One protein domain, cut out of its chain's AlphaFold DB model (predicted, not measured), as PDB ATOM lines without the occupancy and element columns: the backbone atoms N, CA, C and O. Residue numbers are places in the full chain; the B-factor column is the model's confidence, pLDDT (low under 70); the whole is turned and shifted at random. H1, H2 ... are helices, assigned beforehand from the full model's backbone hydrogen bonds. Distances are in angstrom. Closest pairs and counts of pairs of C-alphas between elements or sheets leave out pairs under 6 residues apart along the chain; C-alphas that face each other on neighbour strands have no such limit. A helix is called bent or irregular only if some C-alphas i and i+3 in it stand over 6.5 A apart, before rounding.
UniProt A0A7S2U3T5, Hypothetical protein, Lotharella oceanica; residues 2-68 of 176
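What this domain is: This is residues 2 to 68 of the 176 residues of the protein "Hypothetical protein" of Lotharella oceanica (UniProt A0A7S2U3T5). One long helix, H2, makes most of the length of a narrow, open hairpin-like shape: after residue 37 the backbone folds back through the short helix H3, and H4 then returns side by side with part of H2, running the opposite way. Residues 2 to 12, with H1 among them, stick out beyond the beginning of H2, and residues 36 to 43 stick out at the other end, where the chain turns. The printed part has 67 residues with four named helices, H1, H2, H3 and H4 in order along the chain, and no named strand; the class is all helix. It is only just extended, close to loose, with a radius of gyration of the C-alphas of 16.6 A, and it spans 58 by 19 by 10 A.

Where its parts are: H2, the longest helix, holds residues 12 to 37 and measures 37.8 A from its first C-alpha at (92.235, 123.959, 127.662) to its last at (111.968, 132.638, 96.609). H1 is residues 2 to 9, beginning at C-alpha 2 at (83.176, 120.137, 138.009), and measures 10.3 A. H3 is residues 42 to 51, 14.1 A long. H4 is residues 54 to 67, 19.5 A long, with C-alpha 67 at (84.847, 127.406, 117.095). H4 is neither bent nor irregular, but only just: C-alphas 55 and 58 are 6.3 A apart.

How they stand to each other: H2 and H4 touch, at a shallow tilt of 20 degrees, opposite ways; their closest C-alphas, those of Ser 20 and Met 65, are 6.2 A apart. H2 touches H4 with residues 16 to 24 alone. H2 and H3 are close but not clearly touching, at a steep tilt of 49 degrees, opposite ways; their closest C-alphas, those of Trp 35 and Phe 45, are 6.6 A apart. H3 and H4 are close but not clearly touching, at a steep tilt of 51 degrees, the same way; their closest C-alphas are those of Arg 49 and Glu 55, 6.8 A apart. H1 and H2 are close but not clearly touching, with the C-alphas of His 7 and Gly 13 closest at 7.3 A, at a steep tilt of 44 degrees, the same way. H1 is apart from H3 and from H4. In H1, H2 and H3 every O i to N i+4 pair is within hydrogen-bond range; in H4, 8 of 10 are.

The domain as a whole: The two C-alphas farthest apart, those of Gly 2 and Asp 40, are 57.8 A apart. Without the stretches that stand free, 48 residues span 38 by 19 by 9 A. The printed part has no cut, and its three links are tight. The mean pLDDT of the printed part is 79.4; residues 39 to 48 and 50 to 56 are under 70.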
ATOM      1  N   GLY A   2      81.790 120.627 137.859       91.62
ATOM      2  CA  GLY A   2      83.176 120.137 138.009       91.62
ATOM      3  C   GLY A   2      83.939 119.983 136.682       91.62
ATOM      4  O   GLY A   2      85.117 120.321 136.611       91.62
ATOM      5  N   HIS A   3      83.243 119.565 135.620       94.06
ATOM      6  CA  HIS A   3      83.770 119.485 134.250       94.06
ATOM      7  C   HIS A   3      84.301 120.830 133.725       94.06
ATOM      8  O   HIS A   3      85.476 120.955 133.388       94.06
ATOM      9  N   GLU A   4      83.475 121.879 133.754       92.50
ATOM     10  CA  GLU A   4      83.869 123.217 133.275       92.50
ATOM     11  C   GLU A   4      84.983 123.846 134.109       92.50
ATOM     12  O   GLU A   4      85.907 124.466 133.579       92.50
ATOM     13  N   MET A   5      84.941 123.642 135.426       94.56
ATOM     14  CA  MET A   5      86.018 124.086 136.306       94.56
ATOM     15  C   MET A   5      87.335 123.376 135.966       94.56
ATOM     16  O   MET A   5      88.394 123.999 135.994       94.56
ATOM     17  N   SER A   6      87.273 122.106 135.564       96.38
ATOM     18  CA  SER A   6      88.446 121.352 135.122       96.38
ATOM     19  C   SER A   6      88.996 121.863 133.797       96.38
ATOM     20  O   SER A   6      90.207 122.018 133.682       96.38
ATOM     21  N   HIS A   7      88.148 122.238 132.831       95.12
ATOM     22  CA  HIS A   7      88.611 122.919 131.613       95.12
ATOM     23  C   HIS A   7      89.385 124.209 131.915       95.12
ATOM     24  O   HIS A   7      90.387 124.497 131.251       95.12
ATOM     25  N   ALA A   8      88.936 124.981 132.910       94.31
ATOM     26  CA  ALA A   8      89.617 126.199 133.340       94.31
ATOM     27  C   ALA A   8      90.954 125.893 134.037       94.31
ATOM     28  O   ALA A   8      91.974 126.489 133.689       94.31
ATOM     29  N   LEU A   9      90.970 124.933 134.967       95.81
ATOM     30  CA  LEU A   9      92.170 124.534 135.712       95.81
ATOM     31  C   LEU A   9      93.247 123.922 134.810       95.81
ATOM     32  O   LEU A   9      94.422 124.258 134.943       95.81
ATOM     33  N   LEU A  10      92.845 123.085 133.853       95.44
ATOM     34  CA  LEU A  10      93.729 122.472 132.857       95.44
ATOM     35  C   LEU A  10      94.086 123.431 131.711       95.44
ATOM     36  O   LEU A  10      94.887 123.104 130.841       95.44
ATOM     37  N   ARG A  11      93.522 124.646 131.709       93.81
ATOM     38  CA  ARG A  11      93.808 125.710 130.734       93.81
ATOM     39  C   ARG A  11      93.558 125.293 129.278       93.81
ATOM     40  O   ARG A  11      94.194 125.834 128.373       93.81
ATOM     41  N   HIS A  12      92.578 124.426 129.017       92.69
ATOM     42  CA  HIS A  12      92.235 123.959 127.662       92.69
ATOM     43  C   HIS A  12      91.878 125.108 126.698       92.69
ATOM     44  O   HIS A  12      92.187 125.064 125.506       92.69
ATOM     45  N   GLY A  13      91.267 126.187 127.205       88.31
ATOM     46  CA  GLY A  13      91.060 127.423 126.439       88.31
ATOM     47  C   GLY A  13      92.373 128.079 125.997       88.31
ATOM     48  O   GLY A  13      92.531 128.422 124.828       88.31
ATOM     49  N   GLY A  14      93.342 128.181 126.910       88.38
ATOM     50  CA  GLY A  14      94.670 128.717 126.615       88.38
ATOM     51  C   GLY A  14      95.464 127.835 125.652       88.38
ATOM     52  O   GLY A  14      96.130 128.355 124.763       88.38
ATOM     53  N   GLU A  15      95.346 126.511 125.767       88.81
ATOM     54  CA  GLU A  15      95.975 125.567 124.838       88.81
ATOM     55  C   GLU A  15      95.476 125.770 123.400       88.81
ATOM     56  O   GLU A  15      96.273 125.799 122.463       88.81
ATOM     57  N   ARG A  16      94.166 125.986 123.213       86.44
ATOM     58  CA  ARG A  16      93.593 126.290 121.890       86.44
ATOM     59  C   ARG A  16      94.126 127.591 121.311       86.44
ATOM     60  O   ARG A  16      94.502 127.617 120.143       86.44
ATOM     61  N   ILE A  17      94.202 128.643 122.126       86.00
ATOM     62  CA  ILE A  17      94.765 129.933 121.704       86.00
ATOM     63  C   ILE A  17      96.243 129.770 121.328       86.00
ATOM     64  O   ILE A  17      96.684 130.270 120.300       86.00
ATOM     65  N   SER A  18      97.014 129.019 122.113       88.81
ATOM     66  CA  SER A  18      98.424 128.767 121.807       88.81
ATOM     67  C   SER A  18      98.598 127.973 120.509       88.81
ATOM     68  O   SER A  18      99.473 128.292 119.702       88.81
ATOM     69  N   LYS A  19      97.764 126.950 120.276       87.44
ATOM     70  CA  LYS A  19      97.779 126.164 119.032       87.44
ATOM     71  C   LYS A  19      97.394 127.017 117.827       87.44
ATOM     72  O   LYS A  19      98.055 126.925 116.794       87.44
ATOM     73  N   SER A  20      96.376 127.868 117.952       84.94
ATOM     74  CA  SER A  20      95.970 128.756 116.861       84.94
ATOM     75  C   SER A  20      97.068 129.770 116.527       84.94
ATOM     76  O   SER A  20      97.368 129.976 115.353       84.94
ATOM     77  N   GLN A  21      97.756 130.313 117.535       86.31
ATOM     78  CA  GLN A  21      98.927 131.167 117.330       86.31
ATOM     79  C   GLN A  21     100.058 130.429 116.610       86.31
ATOM     80  O   GLN A  21     100.598 130.965 115.648       86.31
ATOM     81  N   MET A  22     100.390 129.193 117.003       87.88
ATOM     82  CA  MET A  22     101.396 128.396 116.285       87.88
ATOM     83  C   MET A  22     101.036 128.188 114.811       87.88
ATOM     84  O   MET A  22     101.909 128.314 113.954       87.88
ATOM     85  N   VAL A  23      99.766 127.912 114.500       86.56
ATOM     86  CA  VAL A  23      99.296 127.777 113.111       86.56
ATOM     87  C   VAL A  23      99.485 129.087 112.343       86.56
ATOM     88  O   VAL A  23     100.003 129.072 111.226       86.56
ATOM     89  N   LEU A  24      99.143 130.230 112.946       84.69
ATOM     90  CA  LEU A  24      99.360 131.545 112.336       84.69
ATOM     91  C   LEU A  24     100.846 131.859 112.121       84.69
ATOM     92  O   LEU A  24     101.214 132.410 111.079       84.69
ATOM     93  N   PHE A  25     101.711 131.502 113.072       87.00
ATOM     94  CA  PHE A  25     103.160 131.648 112.925       87.00
ATOM     95  C   PHE A  25     103.693 130.778 111.787       87.00
ATOM     96  O   PHE A  25     104.444 131.275 110.951       87.00
ATOM     97  N   ALA A  26     103.265 129.517 111.702       87.06
ATOM     98  CA  ALA A  26     103.648 128.615 110.620       87.06
ATOM     99  C   ALA A  26     103.196 129.145 109.250       87.06
ATOM    100  O   ALA A  26     103.981 129.159 108.302       87.06
ATOM    101  N   GLN A  27     101.967 129.660 109.154       83.25
ATOM    102  CA  GLN A  27     101.461 130.309 107.941       83.25
ATOM    103  C   GLN A  27     102.298 131.539 107.562       83.25
ATOM    104  O   GLN A  27     102.606 131.748 106.386       83.25
ATOM    105  N   SER A  28     102.683 132.351 108.547       82.31
ATOM    106  CA  SER A  28     103.499 133.550 108.322       82.31
ATOM    107  C   SER A  28     104.911 133.186 107.854       82.31
ATOM    108  O   SER A  28     105.413 133.781 106.904       82.31
ATOM    109  N   ALA A  29     105.523 132.162 108.455       85.75
ATOM    110  CA  ALA A  29     106.826 131.648 108.048       85.75
ATOM    111  C   ALA A  29     106.800 131.092 106.615       85.75
ATOM    112  O   ALA A  29     107.672 131.421 105.814       85.75
ATOM    113  N   LEU A  30     105.768 130.320 106.257       83.19
ATOM    114  CA  LEU A  30     105.579 129.837 104.889       83.19
ATOM    115  C   LEU A  30     105.437 131.000 103.898       83.19
ATOM    116  O   LEU A  30     106.063 130.996 102.841       83.19
ATOM    117  N   SER A  31     104.660 132.020 104.264       77.44
ATOM    118  CA  SER A  31     104.478 133.220 103.441       77.44
ATOM    119  C   SER A  31     105.802 133.958 103.211       77.44
ATOM    120  O   SER A  31     106.061 134.419 102.101       77.44
ATOM    121  N   PHE A  32     106.663 134.030 104.231       80.81
ATOM    122  CA  PHE A  32     107.993 134.629 104.122       80.81
ATOM    123  C   PHE A  32     108.922 133.838 103.192       80.81
ATOM    124  O   PHE A  32     109.617 134.435 102.377       80.81
ATOM    125  N   VAL A  33     108.905 132.502 103.268       83.81
ATOM    126  CA  VAL A  33     109.687 131.647 102.359       83.81
ATOM    127  C   VAL A  33     109.256 131.852 100.908       83.81
ATOM    128  O   VAL A  33     110.108 132.021 100.042       83.81
ATOM    129  N   VAL A  34     107.946 131.891 100.637       78.38
ATOM    130  CA  VAL A  34     107.424 132.170  99.289       78.38
ATOM    131  C   VAL A  34     107.886 133.543  98.801       78.38
ATOM    132  O   VAL A  34     108.388 133.648  97.688       78.38
ATOM    133  N   TRP A  35     107.781 134.578  99.640       75.06
ATOM    134  CA  TRP A  35     108.273 135.918  99.308       75.06
ATOM    135  C   TRP A  35     109.773 135.934  98.976       75.06
ATOM    136  O   TRP A  35     110.173 136.562  98.002       75.06
ATOM    137  N   ALA A  36     110.601 135.215  99.741       79.94
ATOM    138  CA  ALA A  36     112.049 135.174  99.537       79.94
ATOM    139  C   ALA A  36     112.480 134.417  98.263       79.94
ATOM    140  O   ALA A  36     113.567 134.667  97.748       79.94
ATOM    141  N   LEU A  37     111.660 133.480  97.773       81.12
ATOM    142  CA  LEU A  37     111.968 132.638  96.609       81.12
ATOM    143  C   LEU A  37     111.469 133.207  95.273       81.12
ATOM    144  O   LEU A  37     111.868 132.689  94.233       81.12
ATOM    145  N   VAL A  38     110.611 134.232  95.281       75.88
ATOM    146  CA  VAL A  38     110.053 134.854  94.068       75.88
ATOM    147  C   VAL A  38     110.827 136.145  93.757       75.88
ATOM    148  O   VAL A  38     110.627 137.150  94.445       75.88
ATOM    149  N   PRO A  39     111.717 136.156  92.744       58.53
ATOM    150  CA  PRO A  39     112.422 137.366  92.329       58.53
ATOM    151  C   PRO A  39     111.415 138.358  91.717       58.53
ATOM    152  O   PRO A  39     110.569 137.951  90.931       58.53
ATOM    153  N   ASP A  40     111.499 139.643  92.079       67.25
ATOM    154  CA  ASP A  40     110.715 140.786  91.547       67.25
ATOM    155  C   ASP A  40     109.255 141.005  92.019       67.25
ATOM    156  O   ASP A  40     108.580 141.923  91.551       67.25
ATOM    157  N   GLY A  41     108.751 140.280  93.020       58.12
ATOM    158  CA  GLY A  41     107.303 140.234  93.268       58.12
ATOM    159  C   GLY A  41     106.760 140.767  94.595       58.12
ATOM    160  O   GLY A  41     105.900 140.099  95.149       58.12
ATOM    161  N   VAL A  42     107.137 141.936  95.138       62.69
ATOM    162  CA  VAL A  42     106.344 142.499  96.273       62.69
ATOM    163  C   VAL A  42     104.892 142.740  95.826       62.69
ATOM    164  O   VAL A  42     103.946 142.425  96.547       62.69
ATOM    165  N   PHE A  43     104.722 143.240  94.598       62.06
ATOM    166  CA  PHE A  43     103.420 143.498  93.982       62.06
ATOM    167  C   PHE A  43     102.698 142.206  93.585       62.06
ATOM    168  O   PHE A  43     101.480 142.129  93.723       62.06
ATOM    169  N   GLU A  44     103.441 141.191  93.136       64.62
ATOM    170  CA  GLU A  44     102.898 139.890  92.738       64.62
ATOM    171  C   GLU A  44     102.511 139.047  93.962       64.62
ATOM    172  O   GLU A  44     101.429 138.480  93.999       64.62
ATOM    173  N   PHE A  45     103.312 139.067  95.028       67.56
ATOM    174  CA  PHE A  45     102.981 138.467  96.319       67.56
ATOM    175  C   PHE A  45     101.743 139.116  96.948       67.56
ATOM    176  O   PHE A  45     100.847 138.409  97.406       67.56
ATOM    177  N   LEU A  46     101.651 140.452  96.941       67.75
ATOM    178  CA  LEU A  46     100.473 141.158  97.451       67.75
ATOM    179  C   LEU A  46      99.230 140.879  96.584       67.75
ATOM    180  O   LEU A  46      98.158 140.628  97.131       67.75
ATOM    181  N   HIS A  47      99.379 140.823  95.253       66.00
ATOM    182  CA  HIS A  47      98.306 140.416  94.337       66.00
ATOM    183  C   HIS A  47      97.867 138.972  94.559       66.00
ATOM    184  O   HIS A  47      96.674 138.718  94.641       66.00
ATOM    185  N   ILE A  48      98.794 138.026  94.704       66.75
ATOM    186  CA  ILE A  48      98.483 136.620  94.984       66.75
ATOM    187  C   ILE A  48      97.767 136.506  96.332       66.75
ATOM    188  O   ILE A  48      96.779 135.783  96.434       66.75
ATOM    189  N   ARG A  49      98.181 137.261  97.359       70.06
ATOM    190  CA  ARG A  49      97.473 137.298  98.648       70.06
ATOM    191  C   ARG A  49      96.064 137.869  98.545       70.06
ATOM    192  O   ARG A  49      95.165 137.314  99.174       70.06
ATOM    193  N   ALA A  50      95.866 138.915  97.749       66.50
ATOM    194  CA  ALA A  50      94.553 139.499  97.505       66.50
ATOM    195  C   ALA A  50      93.648 138.566  96.671       66.50
ATOM    196  O   ALA A  50      92.510 138.316  97.060       66.50
ATOM    197  N   ILE A  51      94.162 137.986  95.578       63.72
ATOM    198  CA  ILE A  51      93.440 137.062  94.680       63.72
ATOM    199  C   ILE A  51      93.061 135.766  95.404       63.72
ATOM    200  O   ILE A  51      91.945 135.280  95.252       63.72
ATOM    201  N   LEU A  52      93.966 135.214  96.218       67.06
ATOM    202  CA  LEU A  52      93.704 134.011  97.013       67.06
ATOM    203  C   LEU A  52      92.919 134.300  98.306       67.06
ATOM    204  O   LEU A  52      92.673 133.376  99.080       67.06
ATOM    205  N   GLY A  53      92.548 135.558  98.582       65.19
ATOM    206  CA  GLY A  53      91.794 135.930  99.784       65.19
ATOM    207  C   GLY A  53      92.533 135.645 101.098       65.19
ATOM    208  O   GLY A  53      91.910 135.440 102.142       65.19
ATOM    209  N   LEU A  54      93.871 135.627 101.073       67.50
ATOM    210  CA  LEU A  54      94.715 135.247 102.209       67.50
ATOM    211  C   LEU A  54      94.632 136.233 103.389       67.50
ATOM    212  O   LEU A  54      95.032 135.878 104.498       67.50
ATOM    213  N   GLU A  55      94.114 137.448 103.180       66.44
ATOM    214  CA  GLU A  55      93.857 138.422 104.254       66.44
ATOM    215  C   GLU A  55      92.691 137.996 105.159       66.44
ATOM    216  O   GLU A  55      92.790 138.081 106.382       66.44
ATOM    217  N   GLY A  56      91.619 137.449 104.576       69.19
ATOM    218  CA  GLY A  56      90.504 136.879 105.338       69.19
ATOM    219  C   GLY A  56      90.861 135.540 105.981       69.19
ATOM    220  O   GLY A  56      90.343 135.204 107.046       69.19
ATOM    221  N   LEU A  57      91.801 134.803 105.381       72.50
ATOM    222  CA  LEU A  57      92.157 133.455 105.814       72.50
ATOM    223  C   LEU A  57      92.694 133.408 107.252       72.50
ATOM    224  O   LEU A  57      92.370 132.472 107.971       72.50
ATOM    225  N   GLN A  58      93.461 134.404 107.711       70.94
ATOM    226  CA  GLN A  58      93.944 134.420 109.102       70.94
ATOM    227  C   GLN A  58      92.791 134.516 110.111       70.94
ATOM    228  O   GLN A  58      92.770 133.775 111.094       70.94
ATOM    229  N   GLN A  59      91.810 135.386 109.849       75.88
ATOM    230  CA  GLN A  59      90.624 135.522 110.697       75.88
ATOM    231  C   GLN A  59      89.734 134.282 110.607       75.88
ATOM    232  O   GLN A  59      89.241 133.801 111.623       75.88
ATOM    233  N   SER A  60      89.579 133.705 109.415       78.00
ATOM    234  CA  SER A  60      88.862 132.442 109.234       78.00
ATOM    235  C   SER A  60      89.536 131.289 109.977       78.00
ATOM    236  O   SER A  60      88.844 130.538 110.650       78.00
ATOM    237  N   ILE A  61      90.866 131.163 109.928       76.44
ATOM    238  CA  ILE A  61      91.615 130.132 110.660       76.44
ATOM    239  C   ILE A  61      91.429 130.304 112.164       76.44
ATOM    240  O   ILE A  61      91.153 129.321 112.848       76.44
ATOM    241  N   LEU A  62      91.544 131.529 112.680       78.12
ATOM    242  CA  LEU A  62      91.297 131.812 114.092       78.12
ATOM    243  C   LEU A  62      89.869 131.451 114.497       78.12
ATOM    244  O   LEU A  62      89.681 130.725 115.469       78.12
ATOM    245  N   ASN A  63      88.875 131.902 113.733       78.50
ATOM    246  CA  ASN A  63      87.472 131.623 114.011       78.50
ATOM    247  C   ASN A  63      87.178 130.124 113.962       78.50
ATOM    248  O   ASN A  63      86.570 129.598 114.886       78.50
ATOM    249  N   ILE A  64      87.671 129.414 112.945       78.69
ATOM    250  CA  ILE A  64      87.523 127.960 112.831       78.69
ATOM    251  C   ILE A  64      88.190 127.278 114.029       78.69
ATOM    252  O   ILE A  64      87.545 126.487 114.708       78.69
ATOM    253  N   MET A  65      89.436 127.631 114.353       77.69
ATOM    254  CA  MET A  65      90.183 127.028 115.462       77.69
ATOM    255  C   MET A  65      89.554 127.266 116.834       77.69
ATOM    256  O   MET A  65      89.611 126.385 117.688       77.69
ATOM    257  N   LEU A  66      88.945 128.432 117.049       77.94
ATOM    258  CA  LEU A  66      88.260 128.763 118.298       77.94
ATOM    259  C   LEU A  66      86.835 128.196 118.361       77.94
ATOM    260  O   LEU A  66      86.356 127.903 119.452       77.94
ATOM    261  N   SER A  67      86.179 128.018 117.210       75.62
ATOM    262  CA  SER A  67      84.847 127.406 117.095       75.62
ATOM    263  C   SER A  67      84.863 125.878 117.161       75.62
ATOM    264  O   SER A  67      83.819 125.260 117.366       75.62
ATOM    265  N   LEU A  68      86.032 125.258 116.973       80.06
ATOM    266  CA  LEU A  68      86.168 123.812 117.044       80.06
ATOM    267  C   LEU A  68      85.861 123.329 118.474       80.06
ATOM    268  O   LEU A  68      86.376 123.894 119.447       80.06
TER     269      LEU A  68